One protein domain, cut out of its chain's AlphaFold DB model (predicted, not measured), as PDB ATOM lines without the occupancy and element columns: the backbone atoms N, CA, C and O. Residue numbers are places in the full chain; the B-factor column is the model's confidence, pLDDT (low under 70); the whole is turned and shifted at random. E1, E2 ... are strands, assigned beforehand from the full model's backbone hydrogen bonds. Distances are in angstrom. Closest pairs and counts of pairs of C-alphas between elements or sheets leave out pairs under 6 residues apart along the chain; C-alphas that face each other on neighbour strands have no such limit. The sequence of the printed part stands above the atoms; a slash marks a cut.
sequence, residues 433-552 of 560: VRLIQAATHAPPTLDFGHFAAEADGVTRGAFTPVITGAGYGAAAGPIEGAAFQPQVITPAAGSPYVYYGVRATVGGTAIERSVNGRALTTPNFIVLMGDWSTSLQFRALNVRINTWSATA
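What this domain is: This is residues 433 to 552 of the 560 residues of an uncharacterized protein of Cystobacter ferrugineus (UniProt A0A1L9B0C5). Two sheets lie partly face to face with their strands crossed at 63 degrees, a loose sandwich of a larger, strongly twisted and curled sheet of E3, E2, E4 and E5 over a smaller one of E1, E6 and E7. A long unnamed stretch, residues 471 to 496, links E3 to E4 and has a short pairing with E1, and the end of the printed part folds back beside E7. The printed part has 120 residues and no named helix; its seven named strands, E1 to E7 in order along the chain, hold 60 of these residues, and the class is all strand. The larger sheet runs E3, E2, E4, E5, antiparallel throughout, and the smaller E1, E6, E7, mixed. The whole is compact, with a radius of gyration of the C-alphas of 14.1 A and spans of 40 by 39 by 25 A.

How they stand to each other: E1, residues 433 to 437, is an edge strand of the smaller sheet, and its parallel neighbour is E6, residues 524 to 531, at 24 degrees between their directions. N 436 and O 526 are 2.7 A apart, within hydrogen-bond range. E2, residues 446 to 453, and E3, residues 460 to 470, form a hairpin in the larger sheet, antiparallel at 158 degrees; N 461 and O 452 are within hydrogen-bond range at 2.8 A. E3, an edge strand, bends by 69 degrees at residue 467, and the closest C-alphas of E1 and E3 are those of Gln 437 and Ala 470, 6.4 A apart. Residues 475 to 476 pair with residues 435 to 436 of E1, antiparallel. E4, residues 497 to 506, is the other inner strand beside E2, antiparallel at 136 degrees, with N 447 and O 503 at 2.8 A, within hydrogen-bond range. E4 and E5, residues 509 to 518, form a hairpin, antiparallel at 161 degrees, with N 498 and O 517 within hydrogen-bond range at 2.8 A. E6 and E7, residues 535 to 542, form a hairpin, antiparallel at 162 degrees; N 527 and O 539 are 2.8 A apart, within hydrogen-bond range. The two sheets make a sandwich, two sheets face to face: the parts that face each other are 9.3 A centre to centre, and their best planes are 10 degrees apart. E5 and E7 are near each other, with 7 pairs of C-alphas within 10 A, while E4 is apart from E6 and from E7. Residues 550 to 551 pair with residues 540 to 541 of E7, antiparallel.

Where its parts are: E1 begins at C-alpha 433, at (-33.787, -10.855, 14.609), and measures 12.6 A from first to last C-alpha. E2 measures 21.5 A and E3, the longest strand by residues, 23.0 A. E4 measures 29.0 A, from C-alpha 497 at (-34.225, 5.739, 13.595) to C-alpha 506, and E5 measures 29.2 A. E6 measures 21.5 A, and E7 measures 23.2 A and ends at C-alpha 542, at (-24.533, -8.072, 13.831).

The domain as a whole: The two C-alphas farthest apart are those of Gly 507, between E4 and E5, and Asn 546, after E7, at 42.9 A. The first and last printed C-alphas, of Val 433 and Ala 552, are 14.6 A apart. The printed part has no cut. The link from E3 to E4, 26 residues, is long; those from E4 to E5, E5 to E6 and E6 to E7 are tight, and those from E1 to E2 and E2 to E3 are short. The mean pLDDT of the printed part is 91.1, and no printed residue is under 70.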
ATOM      1  N   VAL A 433     -34.052 -10.905  13.169       96.69
ATOM      2  CA  VAL A 433     -33.787 -10.855  14.609       96.69
ATOM      3  C   VAL A 433     -34.101 -12.171  15.300       96.69
ATOM      4  O   VAL A 433     -35.065 -12.864  14.975       96.69
ATOM      5  N   ARG A 434     -33.280 -12.489  16.298       97.81
ATOM      6  CA  ARG A 434     -33.566 -13.473  17.348       97.81
ATOM      7  C   ARG A 434     -33.302 -12.808  18.684       97.81
ATOM      8  O   ARG A 434     -32.314 -12.088  18.820       97.81
ATOM      9  N   LEU A 435     -34.171 -13.031  19.659       97.94
ATOM     10  CA  LEU A 435     -34.069 -12.386  20.965       97.94
ATOM     11  C   LEU A 435     -33.401 -13.327  21.963       97.94
ATOM     12  O   LEU A 435     -33.854 -14.452  22.142       97.94
ATOM     13  N   ILE A 436     -32.379 -12.847  22.663       97.88
ATOM     14  CA  ILE A 436     -31.869 -13.450  23.890       97.88
ATOM     15  C   ILE A 436     -32.405 -12.632  25.055       97.88
ATOM     16  O   ILE A 436     -32.019 -11.477  25.245       97.88
ATOM     17  N   GLN A 437     -33.303 -13.226  25.834       96.50
ATOM     18  CA  GLN A 437     -33.799 -12.586  27.043       96.50
ATOM     19  C   GLN A 437     -32.779 -12.847  28.163       96.50
ATOM     20  O   GLN A 437     -32.640 -13.970  28.646       96.50
ATOM     21  N   ALA A 438     -32.056 -11.802  28.557       96.62
ATOM     22  CA  ALA A 438     -31.067 -11.810  29.634       96.62
ATOM     23  C   ALA A 438     -31.383 -10.793  30.750       96.62
ATOM     24  O   ALA A 438     -30.590 -10.648  31.680       96.62
ATOM     25  N   ALA A 439     -32.519 -10.088  30.682       94.69
ATOM     26  CA  ALA A 439     -32.893  -9.085  31.674       94.69
ATOM     27  C   ALA A 439     -33.510  -9.741  32.914       94.69
ATOM     28  O   ALA A 439     -34.495 -10.480  32.810       94.69
ATOM     29  N   THR A 440     -32.939  -9.460  34.085       92.81
ATOM     30  CA  THR A 440     -33.393  -9.996  35.374       92.81
ATOM     31  C   THR A 440     -34.728  -9.384  35.792       92.81
ATOM     32  O   THR A 440     -35.095  -8.304  35.331       92.81
ATOM     33  N   HIS A 441     -35.482 -10.097  36.635       91.06
ATOM     34  CA  HIS A 441     -36.811  -9.694  37.132       91.06
ATOM     35  C   HIS A 441     -37.865  -9.411  36.050       91.06
ATOM     36  O   HIS A 441     -38.941  -8.887  36.339       91.06
ATOM     37  N   ALA A 442     -37.584  -9.785  34.801       91.25
ATOM     38  CA  ALA A 442     -38.557  -9.718  33.733       91.25
ATOM     39  C   ALA A 442     -39.742 -10.660  33.997       91.25
ATOM     40  O   ALA A 442     -39.556 -11.748  34.554       91.25
ATOM     41  N   PRO A 443     -40.953 -10.285  33.552       91.31
ATOM     42  CA  PRO A 443     -42.084 -11.195  33.498       91.31
ATOM     43  C   PRO A 443     -41.737 -12.494  32.749       91.31
ATOM     44  O   PRO A 443     -40.893 -12.469  31.850       91.31
ATOM     45  N   PRO A 444     -42.398 -13.626  33.068       88.94
ATOM     46  CA  PRO A 444     -42.070 -14.932  32.488       88.94
ATOM     47  C   PRO A 444     -42.120 -14.989  30.957       88.94
ATOM     48  O   PRO A 444     -41.443 -15.819  30.356       88.94
ATOM     49  N   THR A 445     -42.924 -14.123  30.338       91.56
ATOM     50  CA  THR A 445     -43.094 -14.024  28.890       91.56
ATOM     51  C   THR A 445     -42.983 -12.573  28.445       91.56
ATOM     52  O   THR A 445     -43.727 -11.716  28.935       91.56
ATOM     53  N   LEU A 446     -42.093 -12.320  27.489       94.75
ATOM     54  CA  LEU A 446     -41.903 -11.023  26.855       94.75
ATOM     55  C   LEU A 446     -42.082 -11.110  25.342       94.75
ATOM     56  O   LEU A 446     -41.550 -12.010  24.694       94.75
ATOM     57  N   ASP A 447     -42.758 -10.119  24.781       96.69
ATOM     58  CA  ASP A 447     -42.729  -9.852  23.351       96.69
ATOM     59  C   ASP A 447     -41.651  -8.804  23.058       96.69
ATOM     60  O   ASP A 447     -41.483  -7.840  23.808       96.69
ATOM     61  N   PHE A 448     -40.957  -8.960  21.936       96.88
ATOM     62  CA  PHE A 448     -40.075  -7.952  21.357       96.88
ATOM     63  C   PHE A 448     -40.552  -7.596  19.958       96.88
ATOM     64  O   PHE A 448     -40.977  -8.458  19.186       96.88
ATOM     65  N   GLY A 449     -40.468  -6.319  19.619       97.06
ATOM     66  CA  GLY A 449     -40.932  -5.816  18.343       97.06
ATOM     67  C   GLY A 449     -40.623  -4.342  18.182       97.06
ATOM     68  O   GLY A 449     -39.582  -3.852  18.627       97.06
ATOM     69  N   HIS A 450     -41.534  -3.633  17.537       95.56
ATOM     70  CA  HIS A 450     -41.385  -2.211  17.273       95.56
ATOM     71  C   HIS A 450     -42.719  -1.489  17.411       95.56
ATOM     72  O   HIS A 450     -43.782  -2.101  17.322       95.56
ATOM     73  N   PHE A 451     -42.661  -0.178  17.602       94.81
ATOM     74  CA  PHE A 451     -43.838   0.677  17.529       94.81
ATOM     75  C   PHE A 451     -43.919   1.345  16.159       94.81
ATOM     76  O   PHE A 451     -42.894   1.654  15.546       94.81
ATOM     77  N   ALA A 452     -45.138   1.565  15.673       90.81
ATOM     78  CA  ALA A 452     -45.372   2.525  14.603       90.81
ATOM     79  C   ALA A 452     -45.026   3.944  15.082       90.81
ATOM     80  O   ALA A 452     -45.002   4.211  16.288       90.81
ATOM     81  N   ALA A 453     -44.793   4.859  14.146       87.19
ATOM     82  CA  ALA A 453     -44.791   6.283  14.448       87.19
ATOM     83  C   ALA A 453     -46.011   6.940  13.810       87.19
ATOM     84  O   ALA A 453     -46.377   6.628  12.673       87.19
ATOM     85  N   GLU A 454     -46.608   7.872  14.537       85.19
ATOM     86  CA  GLU A 454     -47.658   8.727  14.004       85.19
ATOM     87  C   GLU A 454     -47.108   9.661  12.911       85.19
ATOM     88  O   GLU A 454     -45.900   9.759  12.673       85.19
ATOM     89  N   ALA A 455     -48.006  10.374  12.226       80.62
ATOM     90  CA  ALA A 455     -47.659  11.238  11.093       80.62
ATOM     91  C   ALA A 455     -46.678  12.378  11.441       80.62
ATOM     92  O   ALA A 455     -46.011  12.902  10.551       80.62
ATOM     93  N   ASP A 456     -46.582  12.758  12.716       78.94
ATOM     94  CA  ASP A 456     -45.618  13.748  13.205       78.94
ATOM     95  C   ASP A 456     -44.179  13.206  13.287       78.94
ATOM     96  O   ASP A 456     -43.242  13.975  13.495       78.94
ATOM     97  N   GLY A 457     -43.993  11.892  13.112       73.38
ATOM     98  CA  GLY A 457     -42.702  11.221  13.180       73.38
ATOM     99  C   GLY A 457     -42.058  11.260  14.565       73.38
ATOM    100  O   GLY A 457     -40.855  11.042  14.658       73.38
ATOM    101  N   VAL A 458     -42.809  11.561  15.628       77.00
ATOM    102  CA  VAL A 458     -42.298  11.656  17.009       77.00
ATOM    103  C   VAL A 458     -43.220  10.942  17.993       77.00
ATOM    104  O   VAL A 458     -42.745  10.323  18.942       77.00
ATOM    105  N   THR A 459     -44.531  10.977  17.773       82.81
ATOM    106  CA  THR A 459     -45.485  10.289  18.635       82.81
ATOM    107  C   THR A 459     -45.473   8.791  18.339       82.81
ATOM    108  O   THR A 459     -45.553   8.349  17.191       82.81
ATOM    109  N   ARG A 460     -45.352   7.997  19.405       86.69
ATOM    110  CA  ARG A 460     -45.356   6.532  19.355       86.69
ATOM    111  C   ARG A 460     -46.777   6.017  19.108       86.69
ATOM    112  O   ARG A 460     -47.673   6.312  19.895       86.69
ATOM    113  N   GLY A 461     -46.941   5.216  18.060       88.75
ATOM    114  CA  GLY A 461     -48.189   4.536  17.708       88.75
ATOM    115  C   GLY A 461     -48.297   3.128  18.306       88.75
ATOM    116  O   GLY A 461     -47.755   2.842  19.373       88.75
ATOM    117  N   ALA A 462     -48.998   2.227  17.611       92.88
ATOM    118  CA  ALA A 462     -49.259   0.859  18.072       92.88
ATOM    119  C   ALA A 462     -48.010  -0.049  18.071       92.88
ATOM    120  O   ALA A 462     -47.144   0.069  17.203       92.88
ATOM    121  N   PHE A 463     -47.952  -0.992  19.020       95.62
ATOM    122  CA  PHE A 463     -46.910  -2.022  19.097       95.62
ATOM    123  C   PHE A 463     -47.190  -3.206  18.162       95.62
ATOM    124  O   PHE A 463     -48.246  -3.840  18.245       95.62
ATOM    125  N   THR A 464     -46.197  -3.567  17.352       97.00
ATOM    126  CA  THR A 464     -46.192  -4.771  16.517       97.00
ATOM    127  C   THR A 464     -45.204  -5.785  17.098       97.00
ATOM    128  O   THR A 464     -43.994  -5.539  17.057       97.00
ATOM    129  N   PRO A 465     -45.673  -6.929  17.636       96.75
ATOM    130  CA  PRO A 465     -44.783  -7.984  18.105       96.75
ATOM    131  C   PRO A 465     -44.107  -8.686  16.919       96.75
ATOM    132  O   PRO A 465     -44.757  -9.003  15.925       96.75
ATOM    133  N   VAL A 466     -42.810  -8.964  17.049       97.69
ATOM    134  CA  VAL A 466     -42.008  -9.715  16.062       97.69
ATOM    135  C   VAL A 466     -41.571 -11.057  16.643       97.69
ATOM    136  O   VAL A 466     -41.711 -12.093  16.003       97.69
ATOM    137  N   ILE A 467     -41.079 -11.041  17.881       97.81
ATOM    138  CA  ILE A 467     -40.787 -12.229  18.682       97.81
ATOM    139  C   ILE A 467     -41.758 -12.240  19.854       97.81
ATOM    140  O   ILE A 467     -41.901 -11.220  20.526       97.81
ATOM    141  N   THR A 468     -42.399 -13.374  20.123       95.62
ATOM    142  CA  THR A 468     -43.367 -13.509  21.217       95.62
ATOM    143  C   THR A 468     -42.925 -14.543  22.243       95.62
ATOM    144  O   THR A 468     -42.177 -15.471  21.929       95.62
ATOM    145  N   GLY A 469     -43.387 -14.380  23.485       91.94
ATOM    146  CA  GLY A 469     -43.236 -15.400  24.530       91.94
ATOM    147  C   GLY A 469     -41.794 -15.696  24.959       91.94
ATOM    148  O   GLY A 469     -41.495 -16.812  25.376       91.94
ATOM    149  N   ALA A 470     -40.886 -14.726  24.865       95.25
ATOM    150  CA  ALA A 470     -39.499 -14.902  25.264       95.25
ATOM    151  C   ALA A 470     -39.358 -14.994  26.791       95.25
ATOM    152  O   ALA A 470     -39.743 -14.071  27.511       95.25
ATOM    153  N   GLY A 471     -38.789 -16.101  27.269       94.44
ATOM    154  CA  GLY A 471     -38.526 -16.350  28.688       94.44
ATOM    155  C   GLY A 471     -37.066 -16.117  29.078       94.44
ATOM    156  O   GLY A 471     -36.164 -16.200  28.244       94.44
ATOM    157  N   TYR A 472     -36.829 -15.851  30.365       93.38
ATOM    158  CA  TYR A 472     -35.495 -15.551  30.892       93.38
ATOM    159  C   TYR A 472     -34.479 -16.683  30.685       93.38
ATOM    160  O   TYR A 472     -34.699 -17.831  31.078       93.38
ATOM    161  N   GLY A 473     -33.325 -16.334  30.111       89.56
ATOM    162  CA  GLY A 473     -32.237 -17.259  29.800       89.56
ATOM    163  C   GLY A 473     -32.474 -18.124  28.561       89.56
ATOM    164  O   GLY A 473     -31.770 -19.120  28.393       89.56
ATOM    165  N   ALA A 474     -33.438 -17.765  27.707       89.38
ATOM    166  CA  ALA A 474     -33.733 -18.464  26.463       89.38
ATOM    167  C   ALA A 474     -33.459 -17.595  25.226       89.38
ATOM    168  O   ALA A 474     -33.509 -16.361  25.269       89.38
ATOM    169  N   ALA A 475     -33.204 -18.273  24.107       94.50
ATOM    170  CA  ALA A 475     -33.276 -17.683  22.778       94.50
ATOM    171  C   ALA A 475     -34.693 -17.868  22.227       94.50
ATOM    172  O   ALA A 475     -35.193 -18.990  22.190       94.50
ATOM    173  N   ALA A 476     -35.320 -16.785  21.787       96.31
ATOM    174  CA  ALA A 476     -36.664 -16.776  21.234       96.31
ATOM    175  C   ALA A 476     -36.666 -16.323  19.768       96.31
ATOM    176  O   ALA A 476     -35.777 -15.592  19.312       96.31
ATOM    177  N   GLY A 477     -37.703 -16.751  19.051       95.50
ATOM    178  CA  GLY A 477     -37.844 -16.567  17.610       95.50
ATOM    179  C   GLY A 477     -37.430 -17.792  16.793       95.50
ATOM    180  O   GLY A 477     -36.842 -18.731  17.335       95.50
ATOM    181  N   PRO A 478     -37.740 -17.793  15.487       95.88
ATOM    182  CA  PRO A 478     -37.342 -18.866  14.584       95.88
ATOM    183  C   PRO A 478     -35.815 -18.942  14.468       95.88
ATOM    184  O   PRO A 478     -35.117 -17.931  14.564       95.88
ATOM    185  N   ILE A 479     -35.298 -20.154  14.250       94.56
ATOM    186  CA  ILE A 479     -33.855 -20.436  14.160       94.56
ATOM    187  C   ILE A 479     -33.195 -19.619  13.039       94.56
ATOM    188  O   ILE A 479     -32.140 -19.024  13.269       94.56
ATOM    189  N   GLU A 480     -33.879 -19.511  11.896       93.12
ATOM    190  CA  GLU A 480     -33.467 -18.744  10.711       93.12
ATOM    191  C   GLU A 480     -33.548 -17.219  10.904       93.12
ATOM    192  O   GLU A 480     -32.964 -16.464  10.129       93.12
ATOM    193  N   GLY A 481     -34.201 -16.762  11.979       96.00
ATOM    194  CA  GLY A 481     -34.441 -15.354  12.289       96.00
ATOM    195  C   GLY A 481     -35.805 -14.849  11.820       96.00
ATOM    196  O   GLY A 481     -36.322 -15.249  10.783       96.00
ATOM    197  N   ALA A 482     -36.432 -13.985  12.622       96.94
ATOM    198  CA  ALA A 482     -37.683 -13.334  12.244       96.94
ATOM    199  C   ALA A 482     -37.382 -12.059  11.459       96.94
ATOM    200  O   ALA A 482     -36.545 -11.263  11.887       96.94
ATOM    201  N   ALA A 483     -38.078 -11.832  10.347       95.56
ATOM    202  CA  ALA A 483     -37.952 -10.590   9.596       95.56
ATOM    203  C   ALA A 483     -38.307  -9.379  10.479       95.56
ATOM    204  O   ALA A 483     -39.344  -9.361  11.142       95.56
ATOM    205  N   PHE A 484     -37.452  -8.357  10.473       95.19
ATOM    206  CA  PHE A 484     -37.628  -7.136  11.256       95.19
ATOM    207  C   PHE A 484     -37.710  -5.930  10.322       95.19
ATOM    208  O   PHE A 484     -36.693  -5.371   9.922       95.19
ATOM    209  N   GLN A 485     -38.935  -5.545   9.958       93.00
ATOM    210  CA  GLN A 485     -39.222  -4.491   8.976       93.00
ATOM    211  C   GLN A 485     -40.037  -3.349   9.613       93.00
ATOM    212  O   GLN A 485     -41.195  -3.134   9.248       93.00
ATOM    213  N   PRO A 486     -39.482  -2.644  10.613       92.69
ATOM    214  CA  PRO A 486     -40.167  -1.526  11.241       92.69
ATOM    215  C   PRO A 486     -40.271  -0.331  10.287       92.69
ATOM    216  O   PRO A 486     -39.470  -0.168   9.364       92.69
ATOM    217  N   GLN A 487     -41.204   0.575  10.572       90.00
ATOM    218  CA  GLN A 487     -41.197   1.901   9.963       90.00
ATOM    219  C   GLN A 487     -39.924   2.651  10.386       90.00
ATOM    220  O   GLN A 487     -39.662   2.823  11.577       90.00
ATOM    221  N   VAL A 488     -39.139   3.108   9.408       89.88
ATOM    222  CA  VAL A 488     -37.938   3.918   9.646       89.88
ATOM    223  C   VAL A 488     -38.307   5.393   9.589       89.88
ATOM    224  O   VAL A 488     -38.819   5.880   8.579       89.88
ATOM    225  N   ILE A 489     -38.016   6.115  10.664       87.75
ATOM    226  CA  ILE A 489     -38.278   7.545  10.774       87.75
ATOM    227  C   ILE A 489     -37.027   8.313  10.391       87.75
ATOM    228  O   ILE A 489     -35.968   8.123  10.981       87.75
ATOM    229  N   THR A 490     -37.154   9.190   9.396       86.69
ATOM    230  CA  THR A 490     -36.054  10.030   8.911       86.69
ATOM    231  C   THR A 490     -36.377  11.495   9.203       86.69
ATOM    232  O   THR A 490     -37.129  12.108   8.444       86.69
ATOM    233  N   PRO A 491     -35.869  12.066  10.309       79.50
ATOM    234  CA  PRO A 491     -36.109  13.468  10.631       79.50
ATOM    235  C   PRO A 491     -35.392  14.392   9.635       79.50
ATOM    236  O   PRO A 491     -34.353  14.039   9.080       79.50
ATOM    237  N   ALA A 492     -35.920  15.607   9.439       80.75
ATOM    238  CA  ALA A 492     -35.344  16.598   8.519       80.75
ATOM    239  C   ALA A 492     -33.892  16.983   8.872       80.75
ATOM    240  O   ALA A 492     -33.095  17.295   7.990       80.75
ATOM    241  N   ALA A 493     -33.548  16.930  10.161       76.19
ATOM    242  CA  ALA A 493     -32.186  17.001  10.666       76.19
ATOM    243  C   ALA A 493     -31.972  15.833  11.638       76.19
ATOM    244  O   ALA A 493     -32.643  15.754  12.665       76.19
ATOM    245  N   GLY A 494     -31.063  14.915  11.312       76.19
ATOM    246  CA  GLY A 494     -30.740  13.761  12.154       76.19
ATOM    247  C   GLY A 494     -30.482  12.488  11.352       76.19
ATOM    248  O   GLY A 494     -30.509  12.492  10.124       76.19
ATOM    249  N   SER A 495     -30.192  11.397  12.061       82.75
ATOM    250  CA  SER A 495     -30.045  10.068  11.458       82.75
ATOM    251  C   SER A 495     -31.381   9.314  11.475       82.75
ATOM    252  O   SER A 495     -32.169   9.522  12.399       82.75
ATOM    253  N   PRO A 496     -31.642   8.426  10.498       86.75
ATOM    254  CA  PRO A 496     -32.818   7.568  10.527       86.75
ATOM    255  C   PRO A 496     -32.853   6.671  11.771       86.75
ATOM    256  O   PRO A 496     -31.829   6.091  12.149       86.75
ATOM    257  N   TYR A 497     -34.031   6.516  12.372       88.56
ATOM    258  CA  TYR A 497     -34.225   5.739  13.595       88.56
ATOM    259  C   TYR A 497     -35.514   4.902  13.573       88.56
ATOM    260  O   TYR A 497     -36.361   5.030  12.690       88.56
ATOM    261  N   VAL A 498     -35.632   4.005  14.549       91.50
ATOM    262  CA  VAL A 498     -36.739   3.069  14.770       91.50
ATOM    263  C   VAL A 498     -37.135   3.102  16.246       91.50
ATOM    264  O   VAL A 498     -36.257   3.161  17.111       91.50
ATOM    265  N   TYR A 499     -38.435   2.988  16.532       92.56
ATOM    266  CA  TYR A 499     -38.953   2.720  17.876       92.56
ATOM    267  C   TYR A 499     -38.921   1.221  18.179       92.56
ATOM    268  O   TYR A 499     -39.827   0.478  17.800       92.56
ATOM    269  N   TYR A 500     -37.895   0.768  18.889       94.81
ATOM    270  CA  TYR A 500     -37.842  -0.590  19.426       94.81
ATOM    271  C   TYR A 500     -38.773  -0.719  20.621       94.81
ATOM    272  O   TYR A 500     -38.937   0.233  21.387       94.81
ATOM    273  N   GLY A 501     -39.355  -1.902  20.804       94.88
ATOM    274  CA  GLY A 501     -40.315  -2.128  21.869       94.88
ATOM    275  C   GLY A 501     -40.226  -3.497  22.513       94.88
ATOM    276  O   GLY A 501     -39.912  -4.494  21.860       94.88
ATOM    277  N   VAL A 502     -40.565  -3.530  23.797       95.81
ATOM    278  CA  VAL A 502     -40.882  -4.755  24.525       95.81
ATOM    279  C   VAL A 502     -42.247  -4.623  25.176       95.81
ATOM    280  O   VAL A 502     -42.619  -3.543  25.642       95.81
ATOM    281  N   ARG A 503     -42.979  -5.732  25.231       95.62
ATOM    282  CA  ARG A 503     -44.286  -5.799  25.877       95.62
ATOM    283  C   ARG A 503     -44.375  -7.024  26.771       95.62
ATOM    284  O   ARG A 503     -43.957  -8.112  26.390       95.62
ATOM    285  N   ALA A 504     -44.953  -6.839  27.948       94.12
ATOM    286  CA  ALA A 504     -45.278  -7.908  28.878       94.12
ATOM    287  C   ALA A 504     -46.736  -7.802  29.317       94.12
ATOM    288  O   ALA A 504     -47.303  -6.710  29.316       94.12
ATOM    289  N   THR A 505     -47.324  -8.906  29.771       89.94
ATOM    290  CA  THR A 505     -48.621  -8.885  30.455       89.94
ATOM    291  C   THR A 505     -48.429  -9.292  31.908       89.94
ATOM    292  O   THR A 505     -47.991 -10.405  32.192       89.94
ATOM    293  N   VAL A 506     -48.767  -8.397  32.835       85.56
ATOM    294  CA  VAL A 506     -48.675  -8.631  34.282       85.56
ATOM    295  C   VAL A 506     -50.048  -8.383  34.890       85.56
ATOM    296  O   VAL A 506     -50.593  -7.291  34.770       85.56
ATOM    297  N   GLY A 507     -50.648  -9.412  35.495       81.88
ATOM    298  CA  GLY A 507     -51.975  -9.289  36.116       81.88
ATOM    299  C   GLY A 507     -53.097  -8.871  35.154       81.88
ATOM    300  O   GLY A 507     -54.068  -8.265  35.588       81.88
ATOM    301  N   GLY A 508     -52.960  -9.157  33.852       83.19
ATOM    302  CA  GLY A 508     -53.915  -8.750  32.811       83.19
ATOM    303  C   GLY A 508     -53.670  -7.357  32.218       83.19
ATOM    304  O   GLY A 508     -54.317  -6.999  31.238       83.19
ATOM    305  N   THR A 509     -52.713  -6.592  32.747       87.88
ATOM    306  CA  THR A 509     -52.315  -5.285  32.209       87.88
ATOM    307  C   THR A 509     -51.104  -5.434  31.293       87.88
ATOM    308  O   THR A 509     -50.117  -6.079  31.655       87.88
ATOM    309  N   ALA A 510     -51.172  -4.835  30.103       89.88
ATOM    310  CA  ALA A 510     -50.029  -4.736  29.206       89.88
ATOM    311  C   ALA A 510     -49.077  -3.635  29.695       89.88
ATOM    312  O   ALA A 510     -49.493  -2.496  29.885       89.88
ATOM    313  N   ILE A 511     -47.809  -3.989  29.891       92.00
ATOM    314  CA  ILE A 511     -46.721  -3.058  30.192       92.00
ATOM    315  C   ILE A 511     -45.847  -2.980  28.948       92.00
ATOM    316  O   ILE A 511     -45.319  -3.998  28.493       92.00
ATOM    317  N   GLU A 512     -45.699  -1.778  28.407       93.62
ATOM    318  CA  GLU A 512     -44.984  -1.503  27.164       93.62
ATOM    319  C   GLU A 512     -43.827  -0.548  27.425       93.62
ATOM    320  O   GLU A 512     -44.009   0.514  28.015       93.62
ATOM    321  N   ARG A 513     -42.636  -0.897  26.939       93.00
ATOM    322  CA  ARG A 513     -41.465  -0.018  27.010       93.00
ATOM    323  C   ARG A 513     -40.875   0.172  25.634       93.00
ATOM    324  O   ARG A 513     -40.799  -0.780  24.857       93.00
ATOM    325  N   SER A 514     -40.416   1.386  25.354       91.94
ATOM    326  CA  SER A 514     -39.829   1.736  24.060       91.94
ATOM    327  C   SER A 514     -38.475   2.412  24.190       91.94
ATOM    328  O   SER A 514     -38.201   3.072  25.190       91.94
ATOM    329  N   VAL A 515     -37.653   2.285  23.150       92.44
ATOM    330  CA  VAL A 515     -36.398   3.027  22.993       92.44
ATOM    331  C   VAL A 515     -36.142   3.317  21.515       92.44
ATOM    332  O   VAL A 515     -36.474   2.502  20.652       92.44
ATOM    333  N   ASN A 516     -35.530   4.461  21.218       90.06
ATOM    334  CA  ASN A 516     -35.126   4.808  19.859       90.06
ATOM    335  C   ASN A 516     -33.787   4.168  19.522       90.06
ATOM    336  O   ASN A 516     -32.908   4.062  20.367       90.06
ATOM    337  N   GLY A 517     -33.590   3.751  18.279       89.50
ATOM    338  CA  GLY A 517     -32.291   3.260  17.838       89.50
ATOM    339  C   GLY A 517     -32.157   3.248  16.328       89.50
ATOM    340  O   GLY A 517     -33.121   3.459  15.600       89.50
ATOM    341  N   ARG A 518     -30.950   2.965  15.844       89.62
ATOM    342  CA  ARG A 518     -30.674   2.869  14.405       89.62
ATOM    343  C   ARG A 518     -31.439   1.711  13.782       89.62
ATOM    344  O   ARG A 518     -31.577   0.671  14.418       89.62
ATOM    345  N   ALA A 519     -31.878   1.866  12.538       89.75
ATOM    346  CA  ALA A 519     -32.467   0.768  11.781       89.75
ATOM    347  C   ALA A 519     -31.445  -0.366  11.574       89.75
ATOM    348  O   ALA A 519     -30.282  -0.117  11.247       89.75
ATOM    349  N   LEU A 520     -31.886  -1.612  11.760       91.38
ATOM    350  CA  LEU A 520     -31.079  -2.785  11.427       91.38
ATOM    351  C   LEU A 520     -31.125  -3.020   9.918       91.38
ATOM    352  O   LEU A 520     -32.165  -2.853   9.287       91.38
ATOM    353  N   THR A 521     -30.002  -3.444   9.350       89.88
ATOM    354  CA  THR A 521     -29.872  -3.767   7.917       89.88
ATOM    355  C   THR A 521     -29.358  -5.184   7.677       89.88
ATOM    356  O   THR A 521     -29.187  -5.606   6.542       89.88
ATOM    357  N   THR A 522     -29.075  -5.916   8.750       91.56
ATOM    358  CA  THR A 522     -28.420  -7.227   8.741       91.56
ATOM    359  C   THR A 522     -29.081  -8.136   9.777       91.56
ATOM    360  O   THR A 522     -29.784  -7.642  10.667       91.56
ATOM    361  N   PRO A 523     -28.850  -9.454   9.720       93.81
ATOM    362  CA  PRO A 523     -29.247 -10.352  10.790       93.81
ATOM    363  C   PRO A 523     -28.536 -10.011  12.109       93.81
ATOM    364  O   PRO A 523     -27.320  -9.802  12.145       93.81
ATOM    365  N   ASN A 524     -29.302  -9.930  13.197       95.81
ATOM    366  CA  ASN A 524     -28.815  -9.568  14.522       95.81
ATOM    367  C   ASN A 524     -29.387 -10.488  15.603       95.81
ATOM    368  O   ASN A 524     -30.600 -10.691  15.694       95.81
ATOM    369  N   PHE A 525     -28.532 -10.943  16.518       97.62
ATOM    370  CA  PHE A 525     -29.026 -11.315  17.842       97.62
ATOM    371  C   PHE A 525     -29.340 -10.041  18.627       97.62
ATOM    372  O   PHE A 525     -28.518  -9.129  18.691       97.62
ATOM    373  N   ILE A 526     -30.512  -9.984  19.246       97.38
ATOM    374  CA  ILE A 526     -30.901  -8.923  20.170       97.38
ATOM    375  C   ILE A 526     -30.734  -9.467  21.579       97.38
ATOM    376  O   ILE A 526     -31.469 -10.361  21.973       97.38
ATOM    377  N   VAL A 527     -29.785  -8.950  22.352       97.69
ATOM    378  CA  VAL A 527     -29.628  -9.321  23.763       97.69
ATOM    379  C   VAL A 527     -30.319  -8.271  24.616       97.69
ATOM    380  O   VAL A 527     -29.809  -7.159  24.748       97.69
ATOM    381  N   LEU A 528     -31.480  -8.610  25.175       96.44
ATOM    382  CA  LEU A 528     -32.192  -7.770  26.137       96.44
ATOM    383  C   LEU A 528     -31.580  -7.989  27.521       96.44
ATOM    384  O   LEU A 528     -31.588  -9.111  28.009       96.44
ATOM    385  N   MET A 529     -31.047  -6.946  28.142       95.19
ATOM    386  CA  MET A 529     -30.206  -7.024  29.339       95.19
ATOM    387  C   MET A 529     -30.526  -5.910  30.340       95.19
ATOM    388  O   MET A 529     -31.288  -4.990  30.040       95.19
ATOM    389  N   GLY A 530     -29.911  -5.980  31.520       93.12
ATOM    390  CA  GLY A 530     -30.221  -5.103  32.643       93.12
ATOM    391  C   GLY A 530     -31.259  -5.735  33.560       93.12
ATOM    392  O   GLY A 530     -31.332  -6.960  33.686       93.12
ATOM    393  N   ASP A 531     -32.061  -4.896  34.193       91.12
ATOM    394  CA  ASP A 531     -33.088  -5.292  35.142       91.12
ATOM    395  C   ASP A 531     -34.428  -4.692  34.718       91.12
ATOM    396  O   ASP A 531     -34.553  -3.485  34.502       91.12
ATOM    397  N   TRP A 532     -35.444  -5.541  34.589       90.94
ATOM    398  CA  TRP A 532     -36.783  -5.107  34.217       90.94
ATOM    399  C   TRP A 532     -37.348  -4.079  35.198       90.94
ATOM    400  O   TRP A 532     -38.024  -3.144  34.785       90.94
ATOM    401  N   SER A 533     -37.079  -4.199  36.491       87.38
ATOM    402  CA  SER A 533     -37.648  -3.319  37.507       87.38
ATOM    403  C   SER A 533     -36.971  -1.952  37.585       87.38
ATOM    404  O   SER A 533     -37.587  -1.031  38.112       87.38
ATOM    405  N   THR A 534     -35.742  -1.801  37.081       84.81
ATOM    406  CA  THR A 534     -34.968  -0.558  37.255       84.81
ATOM    407  C   THR A 534     -34.432   0.013  35.949       84.81
ATOM    408  O   THR A 534     -34.758   1.141  35.606       84.81
ATOM    409  N   SER A 535     -33.616  -0.731  35.202       86.31
ATOM    410  CA  SER A 535     -32.985  -0.236  33.978       86.31
ATOM    411  C   SER A 535     -32.864  -1.336  32.939       86.31
ATOM    412  O   SER A 535     -32.094  -2.286  33.093       86.31
ATOM    413  N   LEU A 536     -33.604  -1.171  31.846       91.06
ATOM    414  CA  LEU A 536     -33.626  -2.108  30.734       91.06
ATOM    415  C   LEU A 536     -32.872  -1.527  29.535       91.06
ATOM    416  O   LEU A 536     -33.025  -0.354  29.179       91.06
ATOM    417  N   GLN A 537     -32.080  -2.369  28.879       91.81
ATOM    418  CA  GLN A 537     -31.355  -2.038  27.654       91.81
ATOM    419  C   GLN A 537     -31.349  -3.237  26.710       91.81
ATOM    420  O   GLN A 537     -31.587  -4.368  27.125       91.81
ATOM    421  N   PHE A 538     -31.001  -3.019  25.444       93.94
ATOM    422  CA  PHE A 538     -30.596  -4.119  24.577       93.94
ATOM    423  C   PHE A 538     -29.289  -3.817  23.843       93.94
ATOM    424  O   PHE A 538     -28.848  -2.665  23.760       93.94
ATOM    425  N   ARG A 539     -28.661  -4.869  23.317       95.69
ATOM    426  CA  ARG A 539     -27.602  -4.778  22.306       95.69
ATOM    427  C   ARG A 539     -27.982  -5.601  21.086       95.69
ATOM    428  O   ARG A 539     -28.401  -6.745  21.228       95.69
ATOM    429  N   ALA A 540     -27.823  -5.014  19.907       95.31
ATOM    430  CA  ALA A 540     -27.904  -5.724  18.640       95.31
ATOM    431  C   ALA A 540     -26.498  -6.183  18.236       95.31
ATOM    432  O   ALA A 540     -25.575  -5.367  18.175       95.31
ATOM    433  N   LEU A 541     -26.338  -7.487  18.012       96.25
ATOM    434  CA  LEU A 541     -25.089  -8.129  17.618       96.25
ATOM    435  C   LEU A 541     -25.184  -8.550  16.152       96.25
ATOM    436  O   LEU A 541     -25.850  -9.539  15.837       96.25
ATOM    437  N   ASN A 542     -24.518  -7.806  15.269       93.44
ATOM    438  CA  ASN A 542     -24.533  -8.072  13.831       93.44
ATOM    439  C   ASN A 542     -23.718  -9.333  13.514       93.44
ATOM    440  O   ASN A 542     -22.501  -9.340  13.707       93.44
ATOM    441  N   VAL A 543     -24.372 -10.372  12.987       91.75
ATOM    442  CA  VAL A 543     -23.705 -11.654  12.699       91.75
ATOM    443  C   VAL A 543     -22.968 -11.689  11.352       91.75
ATOM    444  O   VAL A 543     -22.205 -12.619  11.084       91.75
ATOM    445  N   ARG A 544     -23.150 -10.665  10.508       89.50
ATOM    446  CA  ARG A 544     -22.518 -10.505   9.182       89.50
ATOM    447  C   ARG A 544     -21.229  -9.678   9.230       89.50
ATOM    448  O   ARG A 544     -20.861  -9.003   8.278       89.50
ATOM    449  N   ILE A 545     -20.547  -9.710  10.371       88.25
ATOM    450  CA  ILE A 545     -19.176  -9.222  10.566       88.25
ATOM    451  C   ILE A 545     -18.460 -10.175  11.514       88.25
ATOM    452  O   ILE A 545     -19.073 -10.699  12.430       88.25
ATOM    453  N   ASN A 546     -17.159 -10.407  11.363       86.62
ATOM    454  CA  ASN A 546     -16.505 -11.447  12.163       86.62
ATOM    455  C   ASN A 546     -16.362 -11.113  13.659       86.62
ATOM    456  O   ASN A 546     -16.309 -12.028  14.469       86.62
ATOM    457  N   THR A 547     -16.366  -9.842  14.065       85.75
ATOM    458  CA  THR A 547     -16.227  -9.436  15.479       85.75
ATOM    459  C   THR A 547     -17.552  -9.258  16.234       85.75
ATOM    460  O   THR A 547     -17.513  -8.915  17.410       85.75
ATOM    461  N   TRP A 548     -18.707  -9.463  15.582       90.88
ATOM    462  CA  TRP A 548     -20.063  -9.187  16.102       90.88
ATOM    463  C   TRP A 548     -20.146  -7.897  16.928       90.88
ATOM    464  O   TRP A 548     -20.244  -7.909  18.153       90.88
ATOM    465  N   SER A 549     -20.105  -6.743  16.257       85.44
ATOM    466  CA  SER A 549     -20.202  -5.445  16.929       85.44
ATOM    467  C   SER A 549     -21.498  -5.333  17.732       85.44
ATOM    468  O   SER A 549     -22.584  -5.505  17.172       85.44
ATOM    469  N   ALA A 550     -21.380  -4.967  19.007       86.44
ATOM    470  CA  ALA A 550     -22.525  -4.610  19.828       86.44
ATOM    471  C   ALA A 550     -22.938  -3.165  19.558       86.44
ATOM    472  O   ALA A 550     -22.204  -2.230  19.876       86.44
ATOM    473  N   THR A 551     -24.127  -2.988  18.990       84.88
ATOM    474  CA  THR A 551     -24.745  -1.670  18.827       84.88
ATOM    475  C   THR A 551     -25.824  -1.489  19.884       84.88
ATOM    476  O   THR A 551     -26.626  -2.392  20.123       84.88
ATOM    477  N   ALA A 552     -25.827  -0.330  20.538       80.81
ATOM    478  CA  ALA A 552     -26.861   0.053  21.488       80.81
ATOM    479  C   ALA A 552     -27.911   0.951  20.811       80.81
ATOM    480  O   ALA A 552     -27.567   1.687  19.880       80.81
TER     481      ALA A 552